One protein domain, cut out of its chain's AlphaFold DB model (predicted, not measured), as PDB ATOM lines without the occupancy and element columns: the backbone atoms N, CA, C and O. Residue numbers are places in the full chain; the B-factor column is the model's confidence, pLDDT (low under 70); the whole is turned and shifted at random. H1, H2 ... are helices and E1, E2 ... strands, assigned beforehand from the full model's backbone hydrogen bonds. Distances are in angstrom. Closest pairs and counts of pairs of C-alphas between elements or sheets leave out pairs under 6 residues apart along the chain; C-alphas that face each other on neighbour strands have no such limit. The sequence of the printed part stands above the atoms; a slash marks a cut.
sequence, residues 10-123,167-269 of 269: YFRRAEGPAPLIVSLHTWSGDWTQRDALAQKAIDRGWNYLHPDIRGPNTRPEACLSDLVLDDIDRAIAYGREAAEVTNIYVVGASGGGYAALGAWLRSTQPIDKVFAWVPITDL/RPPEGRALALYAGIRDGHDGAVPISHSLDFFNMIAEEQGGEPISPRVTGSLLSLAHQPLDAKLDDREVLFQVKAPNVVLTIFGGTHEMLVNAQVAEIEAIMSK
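What this domain is: This is residues 10 to 123 and 167 to 269 of the 269 residues of the protein "Peptidase" of Haematobacter missouriensis (UniProt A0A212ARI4). A twisted sheet of eight strands is the middle of three layers, with H2, H3 and H4 over one face and H1 and H6 on the other, where the sheet curls round H6. H5 lies far out beside H4 and only grazes the sheet. The 217 printed residues hold six named helices and eight named strands, in the order E1 E2 H1 E3 H2 E4 H3 E5 E6 H4 H5 E7 E8 H6. The mixed sheet runs E1 E3 E2 E4 E5 E6 E8 E7; the class is mixed, helices and strands. The whole is compact, with a radius of gyration of the C-alphas of 16.5 A and spans of 49 by 40 by 34 A.

Where its parts are: Across the sheet stand E1, residues 10 to 12, from C-alpha 10 at (243.060, 230.076, 160.948); E3, 47 to 51; E2, 18 to 24; E4, 85 to 93, 23.1 A long; E5, 113 to 117; E6, 173 to 179, 20.4 A; E8, 243 to 248; and E7, 232 to 240, 22.9 A, which bends by 63 degrees at residue 235. The helices are H1, 36 to 43; H2, 66 to 82, 24.1 A; H3, 95 to 106; H4, 191 to 203, 18.0 A; H5, 211 to 218; and H6, 256 to 267, ending at C-alpha 267 at (238.328, 252.564, 156.164).

How they stand to each other: E2 and E4 are parallel, with N 22 and O 89 at 2.8 A. Edge strand E1 is antiparallel to E3, with N 12 and O 48 at 2.8 A. Edge strand E7 forms a hairpin with E8, with N 245 and O 238 at 2.9 A. E2, H1, E3 and E4, H3, E5 are strand-helix-strand units, two parallel neighbours with a helix between along the chain; E3, H2, E4 is a split one, with E2 between its strands; the three crossovers are right-handed. H2 runs along the strands at a height over the sheet of 9.6 A. With residues 68 to 72 alone it touches H3, about perpendicular at 83 degrees, closest at C-alphas 69 and 103, 6.6 A. H6 touches H1 with residues 256 to 260 alone, closest at C-alphas 256 and 37, 6.6 A. H4 and H5 are close but not clearly touching, C-alphas 194 and 214 being closest at 7.5 A. Every O i to N i+4 pair is within hydrogen-bond range in H2, H3, H4, H5 and H6; H1 has 3 of 4.

The domain as a whole: The C-alphas farthest apart, of Glu 15 and Arg 212, are 50.7 A apart. Residues 124 to 166 are not printed; the gap between C-alphas 123 and 167 is 20.0 A. The links E2 to H1, E3 to H2, E6 to H4 and H5 to E7 are long. Mean pLDDT of the printed part is 96.7, and residue 269 is under 70.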
ATOM      1  N   TYR A  10     244.050 229.505 160.037       97.31
ATOM      2  CA  TYR A  10     243.060 230.076 160.948       97.31
ATOM      3  C   TYR A  10     242.192 231.065 160.188       97.31
ATOM      4  O   TYR A  10     242.705 231.959 159.520       97.31
ATOM      5  N   PHE A  11     240.877 230.925 160.326       97.69
ATOM      6  CA  PHE A  11     239.919 231.857 159.757       97.69
ATOM      7  C   PHE A  11     238.908 232.286 160.815       97.69
ATOM      8  O   PHE A  11     238.308 231.456 161.502       97.69
ATOM      9  N   ARG A  12     238.705 233.597 160.931       97.19
ATOM     10  CA  ARG A  12     237.632 234.198 161.708       97.19
ATOM     11  C   ARG A  12     236.773 235.035 160.778       97.19
ATOM     12  O   ARG A  12     237.240 236.014 160.204       97.19
ATOM     13  N   ARG A  13     235.496 234.673 160.715       98.06
ATOM     14  CA  ARG A  13     234.465 235.455 160.042       98.06
ATOM     15  C   ARG A  13     233.927 236.550 160.964       98.06
ATOM     16  O   ARG A  13     233.700 236.296 162.152       98.06
ATOM     17  N   ALA A  14     233.705 237.730 160.403       97.81
ATOM     18  CA  ALA A  14     232.907 238.792 160.998       97.81
ATOM     19  C   ALA A  14     231.405 238.432 161.005       97.81
ATOM     20  O   ALA A  14     230.972 237.465 160.374       97.81
ATOM     21  N   GLU A  15     230.594 239.200 161.733       95.88
ATOM     22  CA  GLU A  15     229.133 239.014 161.757       95.88
ATOM     23  C   GLU A  15     228.421 239.662 160.555       95.88
ATOM     24  O   GLU A  15     227.291 239.290 160.252       95.88
ATOM     25  N   GLY A  16     229.084 240.579 159.843       95.75
ATOM     26  CA  GLY A  16     228.566 241.269 158.657       95.75
ATOM     27  C   GLY A  16     229.692 241.789 157.752       95.75
ATOM     28  O   GLY A  16     230.833 241.336 157.906       95.75
ATOM     29  N   PRO A  17     229.401 242.735 156.835       97.62
ATOM     30  CA  PRO A  17     230.397 243.323 155.941       97.62
ATOM     31  C   PRO A  17     231.597 243.897 156.701       97.62
ATOM     32  O   PRO A  17     231.441 244.799 157.524       97.62
ATOM     33  N   ALA A  18     232.796 243.390 156.414       97.94
ATOM     34  CA  ALA A  18     234.028 243.843 157.061       97.94
ATOM     35  C   ALA A  18     235.253 243.647 156.148       97.94
ATOM     36  O   ALA A  18     235.203 242.836 155.216       97.94
ATOM     37  N   PRO A  19     236.393 244.313 156.416       98.25
ATOM     38  CA  PRO A  19     237.626 244.038 155.689       98.25
ATOM     39  C   PRO A  19     238.123 242.620 155.993       98.25
ATOM     40  O   PRO A  19     237.912 242.093 157.088       98.25
ATOM     41  N   LEU A  20     238.814 242.020 155.028       98.75
ATOM     42  CA  LEU A  20     239.565 240.783 155.175       98.75
ATOM     43  C   LEU A  20     241.039 241.099 155.416       98.75
ATOM     44  O   LEU A  20     241.733 241.579 154.522       98.75
ATOM     45  N   ILE A  21     241.514 240.786 156.620       98.75
ATOM     46  CA  ILE A  21     242.926 240.866 156.990       98.75
ATOM     47  C   ILE A  21     243.570 239.507 156.739       98.75
ATOM     48  O   ILE A  21     243.324 238.555 157.480       98.75
ATOM     49  N   VAL A  22     244.403 239.419 155.706       98.81
ATOM     50  CA  VAL A  22     245.235 238.247 155.429       98.81
ATOM     51  C   VAL A  22     246.612 238.482 156.029       98.81
ATOM     52  O   VAL A  22     247.408 239.248 155.491       98.81
ATOM     53  N   SER A  23     246.883 237.847 157.162       98.69
ATOM     54  CA  SER A  23     248.154 237.979 157.872       98.69
ATOM     55  C   SER A  23     249.079 236.821 157.519       98.69
ATOM     56  O   SER A  23     248.703 235.662 157.690       98.69
ATOM     57  N   LEU A  24     250.276 237.104 157.011       98.75
ATOM     58  CA  LEU A  24     251.228 236.094 156.547       98.75
ATOM     59  C   LEU A  24     252.314 235.843 157.600       98.75
ATOM     60  O   LEU A  24     252.895 236.781 158.151       98.75
ATOM     61  N   HIS A  25     252.600 234.567 157.872       98.44
ATOM     62  CA  HIS A  25     253.569 234.165 158.891       98.44
ATOM     63  C   HIS A  25     255.008 234.556 158.526       98.44
ATOM     64  O   HIS A  25     255.378 234.718 157.365       98.44
ATOM     65  N   THR A  26     255.853 234.676 159.549       98.12
ATOM     66  CA  THR A  26     257.272 235.034 159.400       98.12
ATOM     67  C   THR A  26     258.096 233.920 158.733       98.12
ATOM     68  O   THR A  26     257.603 232.821 158.480       98.12
ATOM     69  N   TRP A  27     259.384 234.188 158.473       98.38
ATOM     70  CA  TRP A  27     260.271 233.331 157.665       98.38
ATOM     71  C   TRP A  27     260.320 231.868 158.118       98.38
ATOM     72  O   TRP A  27     260.291 230.963 157.285       98.38
ATOM     73  N   SER A  28     260.395 231.653 159.431       97.44
ATOM     74  CA  SER A  28     260.496 230.331 160.061       97.44
ATOM     75  C   SER A  28     259.167 229.843 160.645       97.44
ATOM     76  O   SER A  28     259.163 228.851 161.368       97.44
ATOM     77  N   GLY A  29     258.071 230.565 160.401       96.94
ATOM     78  CA  GLY A  29     256.747 230.250 160.927       96.94
ATOM     79  C   GLY A  29     255.904 229.403 159.977       96.94
ATOM     80  O   GLY A  29     256.316 229.078 158.867       96.94
ATOM     81  N   ASP A  30     254.706 229.083 160.445       96.94
ATOM     82  CA  ASP A  30     253.590 228.537 159.680       96.94
ATOM     83  C   ASP A  30     252.279 229.138 160.223       96.94
ATOM     84  O   ASP A  30     252.304 230.040 161.063       96.94
ATOM     85  N   TRP A  31     251.130 228.626 159.783       96.50
ATOM     86  CA  TRP A  31     249.801 229.060 160.235       96.50
ATOM     87  C   TRP A  31     249.528 228.887 161.741       96.50
ATOM     88  O   TRP A  31     248.534 229.401 162.244       96.50
ATOM     89  N   THR A  32     250.353 228.138 162.476       97.00
ATOM     90  CA  THR A  32     250.235 227.992 163.935       97.00
ATOM     91  C   THR A  32     250.998 229.073 164.695       97.00
ATOM     92  O   THR A  32     250.839 229.193 165.915       97.00
ATOM     93  N   GLN A  33     251.810 229.878 163.998       97.38
ATOM     94  CA  GLN A  33     252.531 230.987 164.598       97.38
ATOM     95  C   GLN A  33     251.545 231.964 165.243       97.38
ATOM     96  O   GLN A  33     250.588 232.427 164.630       97.38
ATOM     97  N   ARG A  34     251.795 232.311 166.510       96.44
ATOM     98  CA  ARG A  34     250.995 233.329 167.191       96.44
ATOM     99  C   ARG A  34     251.147 234.665 166.467       96.44
ATOM    100  O   ARG A  34     252.236 235.231 166.444       96.44
ATOM    101  N   ASP A  35     250.030 235.191 165.989       96.75
ATOM    102  CA  ASP A  35     249.949 236.503 165.367       96.75
ATOM    103  C   ASP A  35     249.230 237.500 166.284       96.75
ATOM    104  O   ASP A  35     248.108 237.278 166.747       96.75
ATOM    105  N   ALA A  36     249.889 238.624 166.554       94.38
ATOM    106  CA  ALA A  36     249.348 239.691 167.383       94.38
ATOM    107  C   ALA A  36     248.189 240.453 166.711       94.38
ATOM    108  O   ALA A  36     247.386 241.063 167.421       94.38
ATOM    109  N   LEU A  37     248.063 240.402 165.378       96.50
ATOM    110  CA  LEU A  37     246.931 241.000 164.663       96.50
ATOM    111  C   LEU A  37     245.634 240.207 164.834       96.50
ATOM    112  O   LEU A  37     244.565 240.812 164.770       96.50
ATOM    113  N   ALA A  38     245.705 238.901 165.115       96.94
ATOM    114  CA  ALA A  38     244.526 238.041 165.233       96.94
ATOM    115  C   ALA A  38     243.514 238.590 166.249       96.94
ATOM    116  O   ALA A  38     242.351 238.817 165.919       96.94
ATOM    117  N   GLN A  39     243.968 238.880 167.474       96.62
ATOM    118  CA  GLN A  39     243.087 239.419 168.513       96.62
ATOM    119  C   GLN A  39     242.590 240.825 168.160       96.62
ATOM    120  O   GLN A  39     241.417 241.122 168.348       96.62
ATOM    121  N   LYS A  40     243.448 241.675 167.584       97.81
ATOM    122  CA  LYS A  40     243.073 243.045 167.198       97.81
ATOM    123  C   LYS A  40     241.980 243.069 166.132       97.81
ATOM    124  O   LYS A  40     241.105 243.929 166.207       97.81
ATOM    125  N   ALA A  41     242.040 242.146 165.171       97.44
ATOM    126  CA  ALA A  41     241.024 241.969 164.142       97.44
ATOM    127  C   ALA A  41     239.709 241.443 164.738       97.44
ATOM    128  O   ALA A  41     238.647 241.978 164.428       97.44
ATOM    129  N   ILE A  42     239.782 240.466 165.654       94.81
ATOM    130  CA  ILE A  42     238.612 239.950 166.388       94.81
ATOM    131  C   ILE A  42     237.914 241.071 167.162       94.81
ATOM    132  O   ILE A  42     236.704 241.237 167.024       94.81
ATOM    133  N   ASP A  43     238.669 241.866 167.924       97.12
ATOM    134  CA  ASP A  43     238.134 242.956 168.753       97.12
ATOM    135  C   ASP A  43     237.419 244.037 167.923       97.12
ATOM    136  O   ASP A  43     236.599 244.786 168.449       97.12
ATOM    137  N   ARG A  44     237.728 244.124 166.624       97.25
ATOM    138  CA  ARG A  44     237.162 245.093 165.672       97.25
ATOM    139  C   ARG A  44     236.080 244.512 164.772       97.25
ATOM    140  O   ARG A  44     235.557 245.225 163.921       97.25
ATOM    141  N   GLY A  45     235.767 243.228 164.928       97.44
ATOM    142  CA  GLY A  45     234.819 242.540 164.058       97.44
ATOM    143  C   GLY A  45     235.284 242.465 162.602       97.44
ATOM    144  O   GLY A  45     234.450 242.472 161.705       97.44
ATOM    145  N   TRP A  46     236.593 242.424 162.346       98.31
ATOM    146  CA  TRP A  46     237.138 242.235 161.000       98.31
ATOM    147  C   TRP A  46     237.179 240.751 160.624       98.31
ATOM    148  O   TRP A  46     237.317 239.881 161.489       98.31
ATOM    149  N   ASN A  47     237.110 240.451 159.324       98.62
ATOM    150  CA  ASN A  47     237.442 239.118 158.839       98.62
ATOM    151  C   ASN A  47     238.961 238.931 158.965       98.62
ATOM    152  O   ASN A  47     239.732 239.805 158.571       98.62
ATOM    153  N   TYR A  48     239.404 237.802 159.507       98.69
ATOM    154  CA  TYR A  48     240.822 237.510 159.713       98.69
ATOM    155  C   TYR A  48     241.175 236.143 159.145       98.69
ATOM    156  O   TYR A  48     240.481 235.161 159.409       98.69
ATOM    157  N   LEU A  49     242.269 236.081 158.395       98.62
ATOM    158  CA  LEU A  49     242.782 234.874 157.772       98.62
ATOM    159  C   LEU A  49     244.295 234.781 157.979       98.62
ATOM    160  O   LEU A  49     245.034 235.697 157.630       98.62
ATOM    161  N   HIS A  50     244.749 233.650 158.506       98.56
ATOM    162  CA  HIS A  50     246.160 233.333 158.695       98.56
ATOM    163  C   HIS A  50     246.468 231.997 158.013       98.56
ATOM    164  O   HIS A  50     246.284 230.938 158.629       98.56
ATOM    165  N   PRO A  51     246.817 232.024 156.715       98.12
ATOM    166  CA  PRO A  51     246.997 230.819 155.928       98.12
ATOM    167  C   PRO A  51     248.384 230.206 156.113       98.12
ATOM    168  O   PRO A  51     249.375 230.897 156.346       98.12
ATOM    169  N   ASP A  52     248.453 228.891 155.938       96.81
ATOM    170  CA  ASP A  52     249.699 228.178 155.705       96.81
ATOM    171  C   ASP A  52     250.114 228.421 154.255       96.81
ATOM    172  O   ASP A  52     249.424 227.996 153.324       96.81
ATOM    173  N   ILE A  53     251.220 229.132 154.059       96.44
ATOM    174  CA  ILE A  53     251.772 229.438 152.734       96.44
ATOM    175  C   ILE A  53     253.065 228.654 152.539       96.44
ATOM    176  O   ILE A  53     254.129 229.201 152.254       96.44
ATOM    177  N   ARG A  54     252.947 227.334 152.728       95.75
ATOM    178  CA  ARG A  54     254.044 226.355 152.743       95.75
ATOM    179  C   ARG A  54     254.962 226.477 153.962       95.75
ATOM    180  O   ARG A  54     256.080 225.968 153.911       95.75
ATOM    181  N   GLY A  55     254.504 227.011 155.086       96.06
ATOM    182  CA  GLY A  55     255.255 227.031 156.341       96.06
ATOM    183  C   GLY A  55     256.672 227.613 156.204       96.06
ATOM    184  O   GLY A  55     256.895 228.520 155.398       96.06
ATOM    185  N   PRO A  56     257.668 227.089 156.944       97.75
ATOM    186  CA  PRO A  56     259.001 227.682 156.961       97.75
ATOM    187  C   PRO A  56     259.663 227.715 155.578       97.75
ATOM    188  O   PRO A  56     259.619 226.740 154.818       97.75
ATOM    189  N   ASN A  57     260.359 228.816 155.284       97.88
ATOM    190  CA  ASN A  57     261.086 229.048 154.032       97.88
ATOM    191  C   ASN A  57     262.419 228.278 153.998       97.88
ATOM    192  O   ASN A  57     263.504 228.853 153.949       97.88
ATOM    193  N   THR A  58     262.333 226.951 154.069       97.12
ATOM    194  CA  THR A  58     263.483 226.035 154.161       97.12
ATOM    195  C   THR A  58     263.419 224.900 153.140       97.12
ATOM    196  O   THR A  58     264.132 223.911 153.284       97.12
ATOM    197  N   ARG A  59     262.536 224.999 152.141       96.12
ATOM    198  CA  ARG A  59     262.394 224.007 151.068       96.12
ATOM    199  C   ARG A  59     261.946 224.653 149.752       96.12
ATOM    200  O   ARG A  59     261.341 225.727 149.818       96.12
ATOM    201  N   PRO A  60     262.210 224.026 148.590       96.69
ATOM    202  CA  PRO A  60     261.921 224.600 147.272       96.69
ATOM    203  C   PRO A  60     260.459 224.987 147.036       96.69
ATOM    204  O   PRO A  60     260.185 225.927 146.286       96.69
ATOM    205  N   GLU A  61     259.523 224.288 147.677       96.06
ATOM    206  CA  GLU A  61     258.088 224.557 147.588       96.06
ATOM    207  C   GLU A  61     257.671 225.818 148.355       96.06
ATOM    208  O   GLU A  61     256.623 226.367 148.044       96.06
ATOM    209  N   ALA A  62     258.461 226.296 149.322       96.31
ATOM    210  CA  ALA A  62     258.236 227.557 150.038       96.31
ATOM    211  C   ALA A  62     258.977 228.714 149.327       96.31
ATOM    212  O   ALA A  62     259.282 228.612 148.140       96.31
ATOM    213  N   CYS A  63     259.309 229.807 150.022       95.88
ATOM    214  CA  CYS A  63     260.248 230.832 149.532       95.88
ATOM    215  C   CYS A  63     259.779 231.544 148.252       95.88
ATOM    216  O   CYS A  63     260.466 231.497 147.229       95.88
ATOM    217  N   LEU A  64     258.561 232.107 148.276       97.31
ATOM    218  CA  LEU A  64     257.888 232.703 147.105       97.31
ATOM    219  C   LEU A  64     257.982 231.842 145.834       97.31
ATOM    220  O   LEU A  64     258.143 232.346 144.721       97.31
ATOM    221  N   SER A  65     257.887 230.521 145.988       97.00
ATOM    222  CA  SER A  65     257.599 229.654 144.851       97.00
ATOM    223  C   SER A  65     256.242 230.025 144.248       97.00
ATOM    224  O   SER A  65     255.404 230.674 144.884       97.00
ATOM    225  N   ASP A  66     255.967 229.531 143.045       95.56
ATOM    226  CA  ASP A  66     254.629 229.666 142.469       95.56
ATOM    227  C   ASP A  66     253.546 228.993 143.336       95.56
ATOM    228  O   ASP A  66     252.403 229.436 143.321       95.56
ATOM    229  N   LEU A  67     253.899 227.977 144.140       96.75
ATOM    230  CA  LEU A  67     252.969 227.345 145.084       96.75
ATOM    231  C   LEU A  67     252.613 228.276 146.247       96.75
ATOM    232  O   LEU A  67     251.469 228.288 146.673       96.75
ATOM    233  N   VAL A  68     253.564 229.076 146.739       97.50
ATOM    234  CA  VAL A  68     253.300 230.072 147.794       97.50
ATOM    235  C   VAL A  68     252.325 231.138 147.290       97.50
ATOM    236  O   VAL A  68     251.425 231.543 148.019       97.50
ATOM    237  N   LEU A  69     252.481 231.585 146.042       96.31
ATOM    238  CA  LEU A  69     251.571 232.561 145.437       96.31
ATOM    239  C   LEU A  69     250.177 231.970 145.184       96.31
ATOM    240  O   LEU A  69     249.187 232.632 145.483       96.31
ATOM    241  N   ASP A  70     250.095 230.726 144.695       96.56
ATOM    242  CA  ASP A  70     248.822 230.001 144.546       96.56
ATOM    243  C   ASP A  70     248.116 229.834 145.899       96.56
ATOM    244  O   ASP A  70     246.923 230.099 146.014       96.56
ATOM    245  N   ASP A  71     248.861 229.479 146.946       97.81
ATOM    246  CA  ASP A  71     248.357 229.353 148.311       97.81
ATOM    247  C   ASP A  71     247.815 230.692 148.852       97.81
ATOM    248  O   ASP A  71     246.752 230.719 149.473       97.81
ATOM    249  N   ILE A  72     248.499 231.818 148.615       98.44
ATOM    250  CA  ILE A  72     247.998 233.150 149.001       98.44
ATOM    251  C   ILE A  72     246.700 233.477 148.247       98.44
ATOM    252  O   ILE A  72     245.717 233.900 148.863       98.44
ATOM    253  N   ASP A  73     246.671 233.254 146.932       97.94
ATOM    254  CA  ASP A  73     245.505 233.559 146.098       97.94
ATOM    255  C   ASP A  73     244.296 232.685 146.468       97.94
ATOM    256  O   ASP A  73     243.175 233.194 146.562       97.94
ATOM    257  N   ARG A  74     244.512 231.392 146.743       97.12
ATOM    258  CA  ARG A  74     243.480 230.453 147.213       97.12
ATOM    259  C   ARG A  74     242.945 230.833 148.586       97.12
ATOM    260  O   ARG A  74     241.732 230.793 148.788       97.12
ATOM    261  N   ALA A  75     243.817 231.239 149.505       98.19
ATOM    262  CA  ALA A  75     243.417 231.706 150.825       98.19
ATOM    263  C   ALA A  75     242.515 232.949 150.724       98.19
ATOM    264  O   ALA A  75     241.425 232.979 151.301       98.19
ATOM    265  N   ILE A  76     242.920 233.952 149.939       98.56
ATOM    266  CA  ILE A  76     242.106 235.153 149.713       98.56
ATOM    267  C   ILE A  76     240.766 234.792 149.053       98.56
ATOM    268  O   ILE A  76     239.725 235.271 149.503       98.56
ATOM    269  N   ALA A  77     240.766 233.936 148.024       98.19
ATOM    270  CA  ALA A  77     239.539 233.490 147.363       98.19
ATOM    271  C   ALA A  77     238.577 232.813 148.353       98.19
ATOM    272  O   ALA A  77     237.412 233.198 148.433       98.19
ATOM    273  N   TYR A  78     239.087 231.898 149.180       97.75
ATOM    274  CA  TYR A  78     238.312 231.255 150.239       97.75
ATOM    275  C   TYR A  78     237.701 232.274 151.211       97.75
ATOM    276  O   TYR A  78     236.510 232.209 151.507       97.75
ATOM    277  N   GLY A  79     238.485 233.246 151.688       98.06
ATOM    278  CA  GLY A  79     237.984 234.260 152.619       98.06
ATOM    279  C   GLY A  79     236.875 235.136 152.021       98.06
ATOM    280  O   GLY A  79     235.937 235.495 152.729       98.06
ATOM    281  N   ARG A  80     236.941 235.426 150.713       98.12
ATOM    282  CA  ARG A  80     235.897 236.160 149.974       98.12
ATOM    283  C   ARG A  80     234.623 235.347 149.760       98.12
ATOM    284  O   ARG A  80     233.546 235.925 149.704       98.12
ATOM    285  N   GLU A  81     234.736 234.032 149.609       97.75
ATOM    286  CA  GLU A  81     233.577 233.139 149.491       97.75
ATOM    287  C   GLU A  81     232.912 232.890 150.851       97.75
ATOM    288  O   GLU A  81     231.692 232.764 150.943       97.75
ATOM    289  N   ALA A  82     233.709 232.829 151.918       97.44
ATOM    290  CA  ALA A  82     233.241 232.483 153.253       97.44
ATOM    291  C   ALA A  82     232.647 233.667 154.044       97.44
ATOM    292  O   ALA A  82     232.012 233.435 155.082       97.44
ATOM    293  N   ALA A  83     232.855 234.913 153.602       97.50
ATOM    294  CA  ALA A  83     232.459 236.126 154.318       97.50
ATOM    295  C   ALA A  83     232.024 237.275 153.401       97.50
ATOM    296  O   ALA A  83     232.412 237.354 152.240       97.50
ATOM    297  N   GLU A  84     231.288 238.231 153.966       97.44
ATOM    298  CA  GLU A  84     231.018 239.515 153.318       97.44
ATOM    299  C   GLU A  84     232.245 240.432 153.466       97.44
ATOM    300  O   GLU A  84     232.512 240.977 154.541       97.44
ATOM    301  N   VAL A  85     233.026 240.557 152.388       98.12
ATOM    302  CA  VAL A  85     234.307 241.281 152.368       98.12
ATOM    303  C   VAL A  85     234.162 242.644 151.690       98.12
ATOM    304  O   VAL A  85     233.763 242.711 150.530       98.12
ATOM    305  N   THR A  86     234.528 243.724 152.391       97.56
ATOM    306  CA  THR A  86     234.523 245.093 151.831       97.56
ATOM    307  C   THR A  86     235.834 245.452 151.137       97.56
ATOM    308  O   THR A  86     235.821 246.037 150.060       97.56
ATOM    309  N   ASN A  87     236.959 245.086 151.753       98.00
ATOM    310  CA  ASN A  87     238.322 245.343 151.290       98.00
ATOM    311  C   ASN A  87     239.219 244.171 151.689       98.00
ATOM    312  O   ASN A  87     238.920 243.450 152.642       98.00
ATOM    313  N   ILE A  88     240.337 244.002 151.000       98.62
ATOM    314  CA  ILE A  88     241.318 242.948 151.225       98.62
ATOM    315  C   ILE A  88     242.662 243.599 151.523       98.62
ATOM    316  O   ILE A  88     243.256 244.279 150.681       98.62
ATOM    317  N   TYR A  89     243.158 243.339 152.727       98.75
ATOM    318  CA  TYR A  89     244.445 243.817 153.198       98.75
ATOM    319  C   TYR A  89     245.367 242.638 153.467       98.75
ATOM    320  O   TYR A  89     245.040 241.761 154.266       98.75
ATOM    321  N   VAL A  90     246.531 242.622 152.819       98.88
ATOM    322  CA  VAL A  90     247.572 241.621 153.089       98.88
ATOM    323  C   VAL A  90     248.634 242.253 153.969       98.88
ATOM    324  O   VAL A  90     249.195 243.290 153.617       98.88
ATOM    325  N   VAL A  91     248.916 241.636 155.108       98.88
ATOM    326  CA  VAL A  91     249.876 242.134 156.092       98.88
ATOM    327  C   VAL A  91     250.917 241.060 156.356       98.88
ATOM    328  O   VAL A  91     250.588 239.884 156.492       98.88
ATOM    329  N   GLY A  92     252.180 241.450 156.463       98.62
ATOM    330  CA  GLY A  92     253.218 240.519 156.874       98.62
ATOM    331  C   GLY A  92     254.452 241.213 157.420       98.62
ATOM    332  O   GLY A  92     254.762 242.346 157.053       98.62
ATOM    333  N   ALA A  93     255.172 240.498 158.284       98.56
ATOM    334  CA  ALA A  93     256.443 240.933 158.853       98.56
ATOM    335  C   ALA A  93     257.555 239.923 158.549       98.56
ATOM    336  O   ALA A  93     257.304 238.713 158.545       98.56
ATOM    337  N   SER A  94     258.788 240.384 158.320       98.12
ATOM    338  CA  SER A  94     259.932 239.505 158.033       98.12
ATOM    339  C   SER A  94     259.662 238.641 156.789       98.12
ATOM    340  O   SER A  94     259.331 239.172 155.730       98.12
ATOM    341  N   GLY A  95     259.727 237.310 156.899       98.56
ATOM    342  CA  GLY A  95     259.305 236.392 155.831       98.56
ATOM    343  C   GLY A  95     257.846 236.559 155.384       98.56
ATOM    344  O   GLY A  95     257.545 236.341 154.215       98.56
ATOM    345  N   GLY A  96     256.961 237.027 156.267       98.69
ATOM    346  CA  GLY A  96     255.591 237.383 155.903       98.69
ATOM    347  C   GLY A  96     255.545 238.671 155.090       98.69
ATOM    348  O   GLY A  96     254.767 238.774 154.151       98.69
ATOM    349  N   GLY A  97     256.420 239.635 155.397       98.81
ATOM    350  CA  GLY A  97     256.586 240.859 154.610       98.81
ATOM    351  C   GLY A  97     257.146 240.551 153.221       98.81
ATOM    352  O   GLY A  97     256.642 241.055 152.226       98.81
ATOM    353  N   TYR A  98     258.121 239.644 153.145       98.88
ATOM    354  CA  TYR A  98     258.625 239.072 151.893       98.88
ATOM    355  C   TYR A  98     257.501 238.420 151.071       98.88
ATOM    356  O   TYR A  98     257.316 238.765 149.905       98.88
ATOM    357  N   ALA A  99     256.685 237.557 151.688       98.75
ATOM    358  CA  ALA A  99     255.543 236.938 151.019       98.75
ATOM    359  C   ALA A  99     254.488 237.968 150.568       98.75
ATOM    360  O   ALA A  99     253.957 237.879 149.459       98.75
ATOM    361  N   ALA A 100     254.233 238.984 151.395       98.75
ATOM    362  CA  ALA A 100     253.306 240.071 151.107       98.75
ATOM    363  C   ALA A 100     253.757 240.895 149.891       98.75
ATOM    364  O   ALA A 100     252.928 241.233 149.050       98.75
ATOM    365  N   LEU A 101     255.061 241.156 149.732       98.56
ATOM    366  CA  LEU A 101     255.593 241.799 148.525       98.56
ATOM    367  C   LEU A 101     255.378 240.943 147.271       98.56
ATOM    368  O   LEU A 101     254.982 241.472 146.236       98.56
ATOM    369  N   GLY A 102     255.557 239.622 147.365       97.75
ATOM    370  CA  GLY A 102     255.213 238.715 146.267       97.75
ATOM    371  C   GLY A 102     253.725 238.776 145.903       97.75
ATOM    372  O   GLY A 102     253.387 238.867 144.723       97.75
ATOM    373  N   ALA A 103     252.837 238.813 146.902       97.75
ATOM    374  CA  ALA A 103     251.404 239.007 146.682       97.75
ATOM    375  C   ALA A 103     251.111 240.364 146.025       97.75
ATOM    376  O   ALA A 103     250.340 240.435 145.070       97.75
ATOM    377  N   TRP A 104     251.766 241.436 146.473       97.88
ATOM    378  CA  TRP A 104     251.598 242.759 145.882       97.88
ATOM    379  C   TRP A 104     251.943 242.761 144.388       97.88
ATOM    380  O   TRP A 104     251.139 243.236 143.587       97.88
ATOM    381  N   LEU A 105     253.071 242.159 144.008       96.06
ATOM    382  CA  LEU A 105     253.561 242.121 142.626       96.06
ATOM    383  C   LEU A 105     252.770 241.166 141.723       96.06
ATOM    384  O   LEU A 105     252.549 241.473 140.555       96.06
ATOM    385  N   ARG A 106     252.382 239.989 142.235       95.31
ATOM    386  CA  ARG A 106     251.964 238.850 141.394       95.31
ATOM    387  C   ARG A 106     250.583 238.271 141.694       95.31
ATOM    388  O   ARG A 106     250.094 237.504 140.871       95.31
ATOM    389  N   SER A 107     249.951 238.610 142.822       95.69
ATOM    390  CA  SER A 107     248.619 238.080 143.153       95.69
ATOM    391  C   SER A 107     247.589 238.488 142.105       95.69
ATOM    392  O   SER A 107     247.541 239.653 141.686       95.69
ATOM    393  N   THR A 108     246.720 237.546 141.750       94.19
ATOM    394  CA  THR A 108     245.577 237.768 140.853       94.19
ATOM    395  C   THR A 108     244.317 238.235 141.583       94.19
ATOM    396  O   THR A 108     243.327 238.597 140.947       94.19
ATOM    397  N   GLN A 109     244.340 238.258 142.917       96.88
ATOM    398  CA  GLN A 109     243.197 238.632 143.744       96.88
ATOM    399  C   GLN A 109     243.057 240.157 143.872       96.88
ATOM    400  O   GLN A 109     244.051 240.883 143.773       96.88
ATOM    401  N   PRO A 110     241.842 240.682 144.115       96.50
ATOM    402  CA  PRO A 110     241.596 242.121 144.200       96.50
ATOM    403  C   PRO A 110     242.051 242.695 145.554       96.50
ATOM    404  O   PRO A 110     241.240 243.134 146.358       96.50
ATOM    405  N   ILE A 111     243.355 242.639 145.830       98.06
ATOM    406  CA  ILE A 111     243.966 243.217 147.032       98.06
ATOM    407  C   ILE A 111     243.952 244.743 146.921       98.06
ATOM    408  O   ILE A 111     244.532 245.283 145.977       98.06
ATOM    409  N   ASP A 112     243.366 245.423 147.908       97.50
ATOM    410  CA  ASP A 112     243.338 246.886 147.994       97.50
ATOM    411  C   ASP A 112     244.701 247.442 148.424       97.50
ATOM    412  O   ASP A 112     245.262 248.346 147.798       97.50
ATOM    413  N   LYS A 113     245.256 246.895 149.512       98.25
ATOM    414  CA  LYS A 113     246.529 247.362 150.064       98.25
ATOM    415  C   LYS A 113     247.338 246.245 150.704       98.25
ATOM    416  O   LYS A 113     246.807 245.374 151.389       98.25
ATOM    417  N   VAL A 114     248.645 246.318 150.496       98.81
ATOM    418  CA  VAL A 114     249.635 245.453 151.128       98.81
ATOM    419  C   VAL A 114     250.440 246.248 152.149       98.81
ATOM    420  O   VAL A 114     250.810 247.394 151.899       98.81
ATOM    421  N   PHE A 115     250.724 245.630 153.289       98.88
ATOM    422  CA  PHE A 115     251.566 246.173 154.345       98.88
ATOM    423  C   PHE A 115     252.739 245.219 154.587       98.88
ATOM    424  O   PHE A 115     252.564 244.119 155.116       98.88
ATOM    425  N   ALA A 116     253.935 245.633 154.174       98.81
ATOM    426  CA  ALA A 116     255.155 244.849 154.294       98.81
ATOM    427  C   ALA A 116     256.066 245.458 155.367       98.81
ATOM    428  O   ALA A 116     256.663 246.518 155.171       98.81
ATOM    429  N   TRP A 117     256.181 244.769 156.500       98.88
ATOM    430  CA  TRP A 117     257.034 245.166 157.617       98.88
ATOM    431  C   TRP A 117     258.357 244.417 157.588       98.88
ATOM    432  O   TRP A 117     258.380 243.189 157.488       98.88
ATOM    433  N   VAL A 118     259.455 245.166 157.697       98.75
ATOM    434  CA  VAL A 118     260.840 244.673 157.725       98.75
ATOM    435  C   VAL A 118     261.093 243.520 156.734       98.75
ATOM    436  O   VAL A 118     261.553 242.444 157.132       98.75
ATOM    437  N   PRO A 119     260.699 243.673 155.451       98.75
ATOM    438  CA  PRO A 119     260.662 242.552 154.527       98.75
ATOM    439  C   PRO A 119     262.041 242.230 153.959       98.75
ATOM    440  O   PRO A 119     262.871 243.110 153.730       98.75
ATOM    441  N   ILE A 120     262.230 240.958 153.625       98.81
ATOM    442  CA  ILE A 120     263.310 240.517 152.747       98.81
ATOM    443  C   ILE A 120     262.894 240.818 151.302       98.81
ATOM    444  O   ILE A 120     261.737 240.614 150.938       98.81
ATOM    445  N   THR A 121     263.823 241.292 150.473       98.69
ATOM    446  CA  THR A 121     263.555 241.619 149.055       98.69
ATOM    447  C   THR A 121     264.551 240.995 148.081       98.69
ATOM    448  O   THR A 121     264.218 240.837 146.910       98.69
ATOM    449  N   ASP A 122     265.724 240.586 148.571       98.75
ATOM    450  CA  ASP A 122     266.832 240.035 147.786       98.75
ATOM    451  C   ASP A 122     267.497 238.883 148.555       98.75
ATOM    452  O   ASP A 122     268.224 239.085 149.526       98.75
ATOM    453  N   LEU A 123     267.229 237.646 148.146       98.81
ATOM    454  CA  LEU A 123     267.778 236.459 148.796       98.81
ATOM    455  C   LEU A 123     269.282 236.292 148.561       98.81
ATOM    456  O   LEU A 123     269.950 235.708 149.413       98.81
ATOM    457  N   ARG A 167     253.996 243.748 137.317       76.44
ATOM    458  CA  ARG A 167     253.406 244.990 137.820       76.44
ATOM    459  C   ARG A 167     252.130 244.699 138.611       76.44
ATOM    460  O   ARG A 167     251.283 243.951 138.113       76.44
ATOM    461  N   PRO A 168     251.953 245.312 139.795       81.94
ATOM    462  CA  PRO A 168     250.694 245.228 140.520       81.94
ATOM    463  C   PRO A 168     249.553 245.805 139.655       81.94
ATOM    464  O   PRO A 168     249.781 246.766 138.914       81.94
ATOM    465  N   PRO A 169     248.321 245.272 139.752       83.44
ATOM    466  CA  PRO A 169     247.141 245.888 139.158       83.44
ATOM    467  C   PRO A 169     246.957 247.338 139.613       83.44
ATOM    468  O   PRO A 169     247.338 247.714 140.728       83.44
ATOM    469  N   GLU A 170     246.326 248.143 138.761       83.81
ATOM    470  CA  GLU A 170     245.965 249.520 139.091       83.81
ATOM    471  C   GLU A 170     245.107 249.568 140.369       83.81
ATOM    472  O   GLU A 170     244.251 248.715 140.598       83.81
ATOM    473  N   GLY A 171     245.372 250.552 141.231       85.62
ATOM    474  CA  GLY A 171     244.671 250.722 142.507       85.62
ATOM    475  C   GLY A 171     245.246 249.921 143.682       85.62
ATOM    476  O   GLY A 171     244.967 250.281 144.824       85.62
ATOM    477  N   ARG A 172     246.106 248.916 143.454       95.19
ATOM    478  CA  ARG A 172     246.762 248.176 144.545       95.19
ATOM    479  C   ARG A 172     247.903 248.993 145.159       95.19
ATOM    480  O   ARG A 172     248.930 249.233 144.515       95.19
ATOM    481  N   ALA A 173     247.753 249.378 146.424       96.75
ATOM    482  CA  ALA A 173     248.743 250.169 147.160       96.75
ATOM    483  C   ALA A 173     249.687 249.308 148.022       96.75
ATOM    484  O   ALA A 173     249.334 248.205 148.441       96.75
ATOM    485  N   LEU A 174     250.873 249.835 148.329       98.12
ATOM    486  CA  LEU A 174     251.853 249.239 149.240       98.12
ATOM    487  C   LEU A 174     252.296 250.250 150.302       98.12
ATOM    488  O   LEU A 174     252.694 251.374 149.989       98.12
ATOM    489  N   ALA A 175     252.271 249.823 151.559       98.75
ATOM    490  CA  ALA A 175     252.997 250.459 152.647       98.75
ATOM    491  C   ALA A 175     254.178 249.568 153.049       98.75
ATOM    492  O   ALA A 175     254.004 248.393 153.375       98.75
ATOM    493  N   LEU A 176     255.379 250.132 152.985       98.75
ATOM    494  CA  LEU A 176     256.645 249.471 153.258       98.75
ATOM    495  C   LEU A 176     257.273 250.093 154.506       98.75
ATOM    496  O   LEU A 176     257.458 251.309 154.575       98.75
ATOM    497  N   TYR A 177     257.616 249.259 155.483       98.88
ATOM    498  CA  TYR A 177     258.136 249.697 156.776       98.88
ATOM    499  C   TYR A 177     259.466 249.026 157.085       98.88
ATOM    500  O   TYR A 177     259.585 247.814 156.928       98.88
ATOM    501  N   ALA A 178     260.436 249.780 157.602       98.81
ATOM    502  CA  ALA A 178     261.663 249.204 158.148       98.81
ATOM    503  C   ALA A 178     262.134 249.950 159.401       98.81
ATOM    504  O   ALA A 178     262.167 251.182 159.430       98.81
ATOM    505  N   GLY A 179     262.518 249.203 160.437       98.69
ATOM    506  CA  GLY A 179     263.190 249.769 161.601       98.69
ATOM    507  C   GLY A 179     264.641 250.083 161.251       98.69
ATOM    508  O   GLY A 179     265.343 249.216 160.740       98.69
ATOM    509  N   ILE A 180     265.117 251.302 161.518       98.56
ATOM    510  CA  ILE A 180     266.455 251.739 161.081       98.56
ATOM    511  C   ILE A 180     267.598 250.849 161.611       98.56
ATOM    512  O   ILE A 180     268.632 250.730 160.963       98.56
ATOM    513  N   ARG A 181     267.418 250.203 162.773       98.25
ATOM    514  CA  ARG A 181     268.414 249.297 163.371       98.25
ATOM    515  C   ARG A 181     268.261 247.842 162.922       98.25
ATOM    516  O   ARG A 181     269.012 246.979 163.383       98.25
ATOM    517  N   ASP A 182     267.321 247.533 162.035       97.69
ATOM    518  CA  ASP A 182     267.240 246.201 161.446       97.69
ATOM    519  C   ASP A 182     268.474 245.906 160.573       97.69
ATOM    520  O   ASP A 182     269.031 246.780 159.908       97.69
ATOM    521  N   GLY A 183     268.971 244.673 160.658       93.00
ATOM    522  CA  GLY A 183     270.264 244.258 160.108       93.00
ATOM    523  C   GLY A 183     271.504 244.685 160.904       93.00
ATOM    524  O   GLY A 183     272.578 244.140 160.632       93.00
ATOM    525  N   HIS A 184     271.367 245.599 161.876       93.75
ATOM    526  CA  HIS A 184     272.368 245.854 162.922       93.75
ATOM    527  C   HIS A 184     272.067 244.997 164.156       93.75
ATOM    528  O   HIS A 184     272.863 244.135 164.519       93.75
ATOM    529  N   ASP A 185     270.874 245.190 164.723       94.00
ATOM    530  CA  ASP A 185     270.349 244.431 165.866       94.00
ATOM    531  C   ASP A 185     269.314 243.379 165.426       94.00
ATOM    532  O   ASP A 185     268.859 242.556 166.219       94.00
ATOM    533  N   GLY A 186     268.916 243.429 164.152       94.31
ATOM    534  CA  GLY A 186     267.881 242.598 163.554       94.31
ATOM    535  C   GLY A 186     268.374 241.719 162.403       94.31
ATOM    536  O   GLY A 186     269.551 241.718 162.032       94.31
ATOM    537  N   ALA A 187     267.458 240.943 161.828       94.88
ATOM    538  CA  ALA A 187     267.783 239.934 160.826       94.88
ATOM    539  C   ALA A 187     267.972 240.502 159.408       94.88
ATOM    540  O   ALA A 187     268.707 239.905 158.609       94.88
ATOM    541  N   VAL A 188     267.320 241.621 159.080       98.12
ATOM    542  CA  VAL A 188     267.126 242.083 157.699       98.12
ATOM    543  C   VAL A 188     267.595 243.535 157.550       98.12
ATOM    544  O   VAL A 188     266.945 244.451 158.035       98.12
ATOM    545  N   PRO A 189     268.725 243.793 156.874       98.19
ATOM    546  CA  PRO A 189     269.195 245.155 156.643       98.19
ATOM    547  C   PRO A 189     268.186 246.019 155.907       98.19
ATOM    548  O   PRO A 189     267.580 245.587 154.926       98.19
ATOM    549  N   ILE A 190     268.091 247.284 156.316       98.31
ATOM    550  CA  ILE A 190     267.163 248.245 155.706       98.31
ATOM    551  C   ILE A 190     267.420 248.483 154.213       98.31
ATOM    552  O   ILE A 190     266.517 248.951 153.521       98.31
ATOM    553  N   SER A 191     268.603 248.117 153.695       98.56
ATOM    554  CA  SER A 191     268.890 248.136 152.256       98.56
ATOM    555  C   SER A 191     267.823 247.384 151.458       98.56
ATOM    556  O   SER A 191     267.419 247.864 150.411       98.56
ATOM    557  N   HIS A 192     267.252 246.299 151.998       98.81
ATOM    558  CA  HIS A 192     266.159 245.576 151.347       98.81
ATOM    559  C   HIS A 192     264.960 246.466 151.008       98.81
ATOM    560  O   HIS A 192     264.431 246.396 149.899       98.81
ATOM    561  N   SER A 193     264.529 247.302 151.951       98.69
ATOM    562  CA  SER A 193     263.392 248.199 151.745       98.69
ATOM    563  C   SER A 193     263.759 249.420 150.901       98.69
ATOM    564  O   SER A 193     262.938 249.860 150.099       98.69
ATOM    565  N   LEU A 194     264.979 249.950 151.052       98.75
ATOM    566  CA  LEU A 194     265.464 251.082 150.255       98.75
ATOM    567  C   LEU A 194     265.598 250.703 148.773       98.75
ATOM    568  O   LEU A 194     265.058 251.395 147.914       98.75
ATOM    569  N   ASP A 195     266.253 249.579 148.483       98.50
ATOM    570  CA  ASP A 195     266.513 249.119 147.118       98.50
ATOM    571  C   ASP A 195     265.213 248.712 146.415       98.50
ATOM    572  O   ASP A 195     265.007 249.043 145.249       98.50
ATOM    573  N   PHE A 196     264.284 248.076 147.137       98.25
ATOM    574  CA  PHE A 196     262.969 247.745 146.588       98.25
ATOM    575  C   PHE A 196     262.133 248.991 146.280       98.25
ATOM    576  O   PHE A 196     261.499 249.056 145.229       98.25
ATOM    577  N   PHE A 197     262.144 250.001 147.160       98.00
ATOM    578  CA  PHE A 197     261.478 251.269 146.865       98.00
ATOM    579  C   PHE A 197     262.086 251.941 145.629       98.00
ATOM    580  O   PHE A 197     261.337 252.390 144.766       98.00
ATOM    581  N   ASN A 198     263.418 251.989 145.534       97.50
ATOM    582  CA  ASN A 198     264.117 252.585 144.396       97.50
ATOM    583  C   ASN A 198     263.744 251.899 143.083       97.50
ATOM    584  O   ASN A 198     263.360 252.589 142.145       97.50
ATOM    585  N   MET A 199     263.772 250.563 143.057       95.62
ATOM    586  CA  MET A 199     263.363 249.775 141.894       95.62
ATOM    587  C   MET A 199     261.948 250.160 141.437       95.62
ATOM    588  O   MET A 199     261.743 250.500 140.273       95.62
ATOM    589  N   ILE A 200     260.981 250.216 142.357       94.38
ATOM    590  CA  ILE A 200     259.601 250.584 142.010       94.38
ATOM    591  C   ILE A 200     259.478 252.048 141.573       94.38
ATOM    592  O   ILE A 200     258.734 252.346 140.637       94.38
ATOM    593  N   ALA A 201     260.172 252.969 142.241       94.44
ATOM    594  CA  ALA A 201     260.151 254.382 141.883       94.44
ATOM    595  C   ALA A 201     260.664 254.585 140.449       94.44
ATOM    596  O   ALA A 201     259.987 255.234 139.652       94.44
ATOM    597  N   GLU A 202     261.788 253.959 140.098       93.56
ATOM    598  CA  GLU A 202     262.374 254.003 138.757       93.56
ATOM    599  C   GLU A 202     261.441 253.387 137.704       93.56
ATOM    600  O   GLU A 202     261.193 253.991 136.658       93.56
ATOM    601  N   GLU A 203     260.837 252.228 137.988       91.56
ATOM    602  CA  GLU A 203     259.872 251.586 137.084       91.56
ATOM    603  C   GLU A 203     258.612 252.423 136.814       91.56
ATOM    604  O   GLU A 203     257.904 252.182 135.825       91.56
ATOM    605  N   GLN A 204     258.312 253.377 137.698       91.00
ATOM    606  CA  GLN A 204     257.201 254.325 137.596       91.00
ATOM    607  C   GLN A 204     257.635 255.690 137.041       91.00
ATOM    608  O   GLN A 204     256.820 256.611 136.989       91.00
ATOM    609  N   GLY A 205     258.894 255.827 136.608       91.75
ATOM    610  CA  GLY A 205     259.457 257.077 136.092       91.75
ATOM    611  C   GLY A 205     259.687 258.145 137.166       91.75
ATOM    612  O   GLY A 205     259.790 259.325 136.837       91.75
ATOM    613  N   GLY A 206     259.708 257.747 138.439       92.25
ATOM    614  CA  GLY A 206     260.081 258.583 139.573       92.25
ATOM    615  C   GLY A 206     261.578 258.518 139.880       92.25
ATOM    616  O   GLY A 206     262.334 257.767 139.268       92.25
ATOM    617  N   GLU A 207     261.996 259.313 140.863       94.06
ATOM    618  CA  GLU A 207     263.392 259.392 141.296       94.06
ATOM    619  C   GLU A 207     263.675 258.420 142.454       94.06
ATOM    620  O   GLU A 207     262.894 258.377 143.417       94.06
ATOM    621  N   PRO A 208     264.796 257.679 142.421       96.69
ATOM    622  CA  PRO A 208     265.221 256.857 143.543       96.69
ATOM    623  C   PRO A 208     265.689 257.720 144.726       96.69
ATOM    624  O   PRO A 208     266.030 258.902 144.612       96.69
ATOM    625  N   ILE A 209     265.766 257.104 145.903       98.25
ATOM    626  CA  ILE A 209     266.359 257.698 147.100       98.25
ATOM    627  C   ILE A 209     267.837 257.991 146.819       98.25
ATOM    628  O   ILE A 209     268.614 257.100 146.473       98.25
ATOM    629  N   SER A 210     268.245 259.249 147.008       98.06
ATOM    630  CA  SER A 210     269.619 259.662 146.708       98.06
ATOM    631  C   SER A 210     270.666 258.873 147.520       98.06
ATOM    632  O   SER A 210     270.453 258.627 148.716       98.06
ATOM    633  N   PRO A 211     271.859 258.600 146.957       98.00
ATOM    634  CA  PRO A 211     272.938 257.917 147.676       98.00
ATOM    635  C   PRO A 211     273.341 258.593 148.992       98.00
ATOM    636  O   PRO A 211     273.728 257.918 149.944       98.00
ATOM    637  N   ARG A 212     273.221 259.926 149.084       98.06
ATOM    638  CA  ARG A 212     273.499 260.678 150.318       98.06
ATOM    639  C   ARG A 212     272.511 260.326 151.431       98.06
ATOM    640  O   ARG A 212     272.928 260.128 152.570       98.06
ATOM    641  N   VAL A 213     271.219 260.252 151.105       98.25
ATOM    642  CA  VAL A 213     270.177 259.863 152.066       98.25
ATOM    643  C   VAL A 213     270.367 258.403 152.466       98.25
ATOM    644  O   VAL A 213     270.480 258.128 153.660       98.25
ATOM    645  N   THR A 214     270.531 257.499 151.497       98.44
ATOM    646  CA  THR A 214     270.823 256.079 151.748       98.44
ATOM    647  C   THR A 214     272.028 255.904 152.672       98.44
ATOM    648  O   THR A 214     271.926 255.236 153.698       98.44
ATOM    649  N   GLY A 215     273.146 256.579 152.387       98.38
ATOM    650  CA  GLY A 215     274.343 256.532 153.229       98.38
ATOM    651  C   GLY A 215     274.101 257.031 154.657       98.38
ATOM    652  O   GLY A 215     274.590 256.426 155.609       98.38
ATOM    653  N   SER A 216     273.311 258.095 154.838       98.50
ATOM    654  CA  SER A 216     272.967 258.597 156.179       98.50
ATOM    655  C   SER A 216     272.059 257.649 156.971       98.50
ATOM    656  O   SER A 216     272.209 257.549 158.185       98.50
ATOM    657  N   LEU A 217     271.157 256.922 156.302       98.56
ATOM    658  CA  LEU A 217     270.298 255.922 156.939       98.56
ATOM    659  C   LEU A 217     271.109 254.690 157.356       98.56
ATOM    660  O   LEU A 217     271.045 254.284 158.511       98.56
ATOM    661  N   LEU A 218     271.936 254.151 156.452       97.62
ATOM    662  CA  LEU A 218     272.771 252.969 156.711       97.62
ATOM    663  C   LEU A 218     273.861 253.207 157.771       97.62
ATOM    664  O   LEU A 218     274.318 252.267 158.412       97.62
ATOM    665  N   SER A 219     274.295 254.456 157.953       97.44
ATOM    666  CA  SER A 219     275.246 254.847 159.007       97.44
ATOM    667  C   SER A 219     274.574 255.279 160.313       97.44
ATOM    668  O   SER A 219     275.270 255.701 161.235       97.44
ATOM    669  N   LEU A 220     273.240 255.187 160.403       97.69
ATOM    670  CA  LEU A 220     272.439 255.630 161.551       97.69
ATOM    671  C   LEU A 220     272.615 257.126 161.895       97.69
ATOM    672  O   LEU A 220     272.379 257.540 163.027       97.69
ATOM    673  N   ALA A 221     273.030 257.944 160.924       97.19
ATOM    674  CA  ALA A 221     273.290 259.376 161.093       97.19
ATOM    675  C   ALA A 221     272.099 260.267 160.689       97.19
ATOM    676  O   ALA A 221     272.124 261.482 160.912       97.19
ATOM    677  N   HIS A 222     271.070 259.688 160.063       97.44
ATOM    678  CA  HIS A 222     269.885 260.419 159.625       97.44
ATOM    679  C   HIS A 222     269.086 260.954 160.821       97.44
ATOM    680  O   HIS A 222     268.850 260.232 161.788       97.44
ATOM    681  N   GLN A 223     268.680 262.222 160.759       96.56
ATOM    682  CA  GLN A 223     267.915 262.861 161.831       96.56
ATOM    683  C   GLN A 223     266.421 262.536 161.708       96.56
ATOM    684  O   GLN A 223     265.935 262.407 160.584       96.56
ATOM    685  N   PRO A 224     265.689 262.417 162.829       96.94
ATOM    686  CA  PRO A 224     264.256 262.170 162.798       96.94
ATOM    687  C   PRO A 224     263.480 263.340 162.176       96.94
ATOM    688  O   PRO A 224     263.868 264.505 162.287       96.94
ATOM    689  N   LEU A 225     262.361 263.012 161.535       97.44
ATOM    690  CA  LEU A 225     261.331 263.954 161.108       97.44
ATOM    691  C   LEU A 225     260.445 264.335 162.304       97.44
ATOM    692  O   LEU A 225     260.367 263.602 163.291       97.44
ATOM    693  N   ASP A 226     259.696 265.432 162.182       97.00
ATOM    694  CA  ASP A 226     258.620 265.775 163.126       97.00
ATOM    695  C   ASP A 226     257.362 264.931 162.848       97.00
ATOM    696  O   ASP A 226     256.325 265.413 162.393       97.00
ATOM    697  N   ALA A 227     257.501 263.615 163.008       96.62
ATOM    698  CA  ALA A 227     256.452 262.633 162.781       96.62
ATOM    699  C   ALA A 227     256.681 261.384 163.641       96.62
ATOM    700  O   ALA A 227     257.815 261.015 163.961       96.62
ATOM    701  N   LYS A 228     255.584 260.705 163.985       97.12
ATOM    702  CA  LYS A 228     255.609 259.461 164.757       97.12
ATOM    703  C   LYS A 228     254.850 258.339 164.070       97.12
ATOM    704  O   LYS A 228     253.846 258.572 163.399       97.12
ATOM    705  N   LEU A 229     255.327 257.123 164.301       97.38
ATOM    706  CA  LEU A 229     254.652 255.874 163.982       97.38
ATOM    707  C   LEU A 229     254.436 255.128 165.302       97.38
ATOM    708  O   LEU A 229     255.377 254.563 165.854       97.38
ATOM    709  N   ASP A 230     253.208 255.184 165.825       95.81
ATOM    710  CA  ASP A 230     252.899 254.820 167.218       95.81
ATOM    711  C   ASP A 230     253.780 255.618 168.204       95.81
ATOM    712  O   ASP A 230     253.770 256.853 168.191       95.81
ATOM    713  N   ASP A 231     254.579 254.945 169.028       96.25
ATOM    714  CA  ASP A 231     255.501 255.559 169.979       96.25
ATOM    715  C   ASP A 231     256.923 255.762 169.412       96.25
ATOM    716  O   ASP A 231     257.803 256.245 170.128       96.25
ATOM    717  N   ARG A 232     257.158 255.435 168.132       98.00
ATOM    718  CA  ARG A 232     258.463 255.553 167.461       98.00
ATOM    719  C   ARG A 232     258.584 256.838 166.651       98.00
ATOM    720  O   ARG A 232     257.626 257.289 166.029       98.00
ATOM    721  N   GLU A 233     259.789 257.394 166.602       98.19
ATOM    722  CA  GLU A 233     260.130 258.475 165.671       98.19
ATOM    723  C   GLU A 233     260.154 257.953 164.231       98.19
ATOM    724  O   GLU A 233     260.581 256.822 163.977       98.19
ATOM    725  N   VAL A 234     259.729 258.780 163.280       98.62
ATOM    726  CA  VAL A 234     259.935 258.518 161.852       98.62
ATOM    727  C   VAL A 234     261.217 259.210 161.421       98.62
ATOM    728  O   VAL A 234     261.368 260.408 161.622       98.62
ATOM    729  N   LEU A 235     262.140 258.467 160.817       98.62
ATOM    730  CA  LEU A 235     263.426 259.002 160.377       98.62
ATOM    731  C   LEU A 235     263.384 259.404 158.916       98.62
ATOM    732  O   LEU A 235     263.943 260.420 158.537       98.62
ATOM    733  N   PHE A 236     262.698 258.627 158.091       98.69
ATOM    734  CA  PHE A 236     262.608 258.918 156.674       98.69
ATOM    735  C   PHE A 236     261.282 258.420 156.125       98.69
ATOM    736  O   PHE A 236     260.825 257.334 156.483       98.69
ATOM    737  N   GLN A 237     260.670 259.208 155.249       98.38
ATOM    738  CA  GLN A 237     259.481 258.804 154.519       98.38
ATOM    739  C   GLN A 237     259.569 259.307 153.084       98.38
ATOM    740  O   GLN A 237     259.910 260.462 152.837       98.38
ATOM    741  N   VAL A 238     259.247 258.432 152.141       98.25
ATOM    742  CA  VAL A 238     259.225 258.751 150.716       98.25
ATOM    743  C   VAL A 238     258.059 258.035 150.048       98.25
ATOM    744  O   VAL A 238     257.618 256.975 150.499       98.25
ATOM    745  N   LYS A 239     257.521 258.645 148.993       96.88
ATOM    746  CA  LYS A 239     256.347 258.155 148.277       96.88
ATOM    747  C   LYS A 239     256.602 258.104 146.772       96.88
ATOM    748  O   LYS A 239     257.085 259.070 146.193       96.88
ATOM    749  N   ALA A 240     256.177 257.002 146.169       93.62
ATOM    750  CA  ALA A 240     255.910 256.815 144.747       93.62
ATOM    751  C   ALA A 240     254.378 256.673 144.546       93.62
ATOM    752  O   ALA A 240     253.660 256.498 145.539       93.62
ATOM    753  N   PRO A 241     253.830 256.782 143.319       91.62
ATOM    754  CA  PRO A 241     252.387 256.751 143.045       91.62
ATOM    755  C   PRO A 241     251.540 255.812 143.923       91.62
ATOM    756  O   PRO A 241     250.579 256.274 144.544       91.62
ATOM    757  N   ASN A 242     251.921 254.537 144.045       92.50
ATOM    758  CA  ASN A 242     251.207 253.536 144.847       92.50
ATOM    759  C   ASN A 242     252.052 252.893 145.963       92.50
ATOM    760  O   ASN A 242     251.606 251.910 146.553       92.50
ATOM    761  N   VAL A 243     253.232 253.436 146.287       95.75
ATOM    762  CA  VAL A 243     254.114 252.904 147.341       95.75
ATOM    763  C   VAL A 243     254.548 254.005 148.296       95.75
ATOM    764  O   VAL A 243     254.998 255.066 147.869       95.75
ATOM    765  N   VAL A 244     254.461 253.743 149.598       98.06
ATOM    766  CA  VAL A 244     255.058 254.590 150.636       98.06
ATOM    767  C   VAL A 244     256.072 253.765 151.412       98.06
ATOM    768  O   VAL A 244     255.723 252.711 151.934       98.06
ATOM    769  N   LEU A 245     257.307 254.256 151.510       98.81
ATOM    770  CA  LEU A 245     258.336 253.709 152.391       98.81
ATOM    771  C   LEU A 245     258.453 254.584 153.638       98.81
ATOM    772  O   LEU A 245     258.610 255.797 153.521       98.81
ATOM    773  N   THR A 246     258.432 253.961 154.815       98.88
ATOM    774  CA  THR A 246     258.669 254.610 156.108       98.88
ATOM    775  C   THR A 246     259.788 253.891 156.863       98.88
ATOM    776  O   THR A 246     259.673 252.710 157.195       98.88
ATOM    777  N   ILE A 247     260.862 254.618 157.171       98.88
ATOM    778  CA  ILE A 247     261.931 254.178 158.070       98.88
ATOM    779  C   ILE A 247     261.661 254.760 159.455       98.88
ATOM    780  O   ILE A 247     261.591 255.981 159.609       98.88
ATOM    781  N   PHE A 248     261.515 253.901 160.460       98.75
ATOM    782  CA  PHE A 248     261.174 254.301 161.827       98.75
ATOM    783  C   PHE A 248     262.257 253.907 162.835       98.75
ATOM    784  O   PHE A 248     263.124 253.070 162.569       98.75
ATOM    785  N   GLY A 249     262.218 254.525 164.012       98.56
ATOM    786  CA  GLY A 249     263.116 254.216 165.115       98.56
ATOM    787  C   GLY A 249     262.765 252.860 165.713       98.56
ATOM    788  O   GLY A 249     261.921 252.776 166.594       98.56
ATOM    789  N   GLY A 250     263.400 251.790 165.247       98.00
ATOM    790  CA  GLY A 250     263.085 250.429 165.681       98.00
ATOM    791  C   GLY A 250     264.047 249.392 165.123       98.00
ATOM    792  O   GLY A 250     265.062 249.742 164.518       98.00
ATOM    793  N   THR A 251     263.720 248.124 165.361       97.94
ATOM    794  CA  THR A 251     264.525 246.955 164.965       97.94
ATOM    795  C   THR A 251     263.738 246.053 163.997       97.94
ATOM    796  O   THR A 251     263.012 246.561 163.144       97.94
ATOM    797  N   HIS A 252     263.871 244.726 164.106       98.00
ATOM    798  CA  HIS A 252     263.157 243.747 163.283       98.00
ATOM    799  C   HIS A 252     261.748 243.478 163.836       98.00
ATOM    800  O   HIS A 252     261.491 242.440 164.448       98.00
ATOM    801  N   GLU A 253     260.838 244.439 163.677       97.56
ATOM    802  CA  GLU A 253     259.512 244.394 164.300       97.56
ATOM    803  C   GLU A 253     258.399 244.973 163.414       97.56
ATOM    804  O   GLU A 253     258.623 245.837 162.566       97.56
ATOM    805  N   MET A 254     257.171 244.511 163.661       98.12
ATOM    806  CA  MET A 254     255.944 245.155 163.195       98.12
ATOM    807  C   MET A 254     255.285 245.872 164.370       98.12
ATOM    808  O   MET A 254     254.997 245.253 165.398       98.12
ATOM    809  N   LEU A 255     254.987 247.159 164.203       98.38
ATOM    810  CA  LEU A 255     254.277 247.944 165.211       98.38
ATOM    811  C   LEU A 255     252.772 247.678 165.090       98.38
ATOM    812  O   LEU A 255     252.059 248.322 164.324       98.38
ATOM    813  N   VAL A 256     252.286 246.686 165.838       97.94
ATOM    814  CA  VAL A 256     250.922 246.139 165.704       97.94
ATOM    815  C   VAL A 256     249.836 247.211 165.859       97.94
ATOM    816  O   VAL A 256     248.873 247.216 165.096       97.94
ATOM    817  N   ASN A 257     249.971 248.132 166.820       97.88
ATOM    818  CA  ASN A 257     248.977 249.195 166.997       97.88
ATOM    819  C   ASN A 257     249.015 250.204 165.840       97.88
ATOM    820  O   ASN A 257     247.951 250.622 165.389       97.88
ATOM    821  N   ALA A 258     250.203 250.540 165.321       98.19
ATOM    822  CA  ALA A 258     250.341 251.396 164.141       98.19
ATOM    823  C   ALA A 258     249.656 250.774 162.916       98.19
ATOM    824  O   ALA A 258     248.887 251.441 162.231       98.19
ATOM    825  N   GLN A 259     249.887 249.477 162.681       98.44
ATOM    826  CA  GLN A 259     249.273 248.734 161.580       98.44
ATOM    827  C   GLN A 259     247.742 248.770 161.651       98.44
ATOM    828  O   GLN A 259     247.060 248.974 160.648       98.44
ATOM    829  N   VAL A 260     247.195 248.550 162.843       98.00
ATOM    830  CA  VAL A 260     245.749 248.571 163.064       98.00
ATOM    831  C   VAL A 260     245.179 249.973 162.844       98.00
ATOM    832  O   VAL A 260     244.194 250.111 162.120       98.00
ATOM    833  N   ALA A 261     245.824 251.003 163.398       97.25
ATOM    834  CA  ALA A 261     245.403 252.391 163.230       97.25
ATOM    835  C   ALA A 261     245.422 252.827 161.756       97.25
ATOM    836  O   ALA A 261     244.547 253.570 161.314       97.25
ATOM    837  N   GLU A 262     246.388 252.348 160.968       97.31
ATOM    838  CA  GLU A 262     246.447 252.655 159.541       97.31
ATOM    839  C   GLU A 262     245.282 252.029 158.763       97.31
ATOM    840  O   GLU A 262     244.697 252.696 157.909       97.31
ATOM    841  N   ILE A 263     244.907 250.782 159.069       97.38
ATOM    842  CA  ILE A 263     243.733 250.140 158.459       97.38
ATOM    843  C   ILE A 263     242.459 250.929 158.800       97.38
ATOM    844  O   ILE A 263     241.694 251.270 157.900       97.38
ATOM    845  N   GLU A 264     242.263 251.295 160.069       96.75
ATOM    846  CA  GLU A 264     241.113 252.106 160.506       96.75
ATOM    847  C   GLU A 264     241.056 253.464 159.786       96.75
ATOM    848  O   GLU A 264     239.991 253.900 159.339       96.75
ATOM    849  N   ALA A 265     242.206 254.123 159.621       95.00
ATOM    850  CA  ALA A 265     242.305 255.409 158.941       95.00
ATOM    851  C   ALA A 265     241.985 255.331 157.438       95.00
ATOM    852  O   ALA A 265     241.552 256.327 156.858       95.00
ATOM    853  N   ILE A 266     242.209 254.179 156.797       92.88
ATOM    854  CA  ILE A 266     241.831 253.947 155.395       92.88
ATOM    855  C   ILE A 266     240.328 253.715 155.287       92.88
ATOM    856  O   ILE A 266     239.693 254.320 154.436       92.88
ATOM    857  N   MET A 267     239.760 252.890 156.168       88.38
ATOM    858  CA  MET A 267     238.328 252.564 156.164       88.38
ATOM    859  C   MET A 267     237.421 253.755 156.498       88.38
ATOM    860  O   MET A 267     236.226 253.713 156.225       88.38
ATOM    861  N   SER A 268     237.972 254.797 157.122       83.12
ATOM    862  CA  SER A 268     237.235 256.009 157.501       83.12
ATOM    863  C   SER A 268     237.161 257.063 156.384       83.12
ATOM    864  O   SER A 268     236.600 258.135 156.611       83.12
ATOM    865  N   LYS A 269     237.776 256.808 155.221       69.00
ATOM    866  CA  LYS A 269     237.797 257.706 154.056       69.00
ATOM    867  C   LYS A 269     236.830 257.229 152.987       69.00
ATOM    868  O   LYS A 269     236.222 258.118 152.354       69.00
TER     869      LYS A 269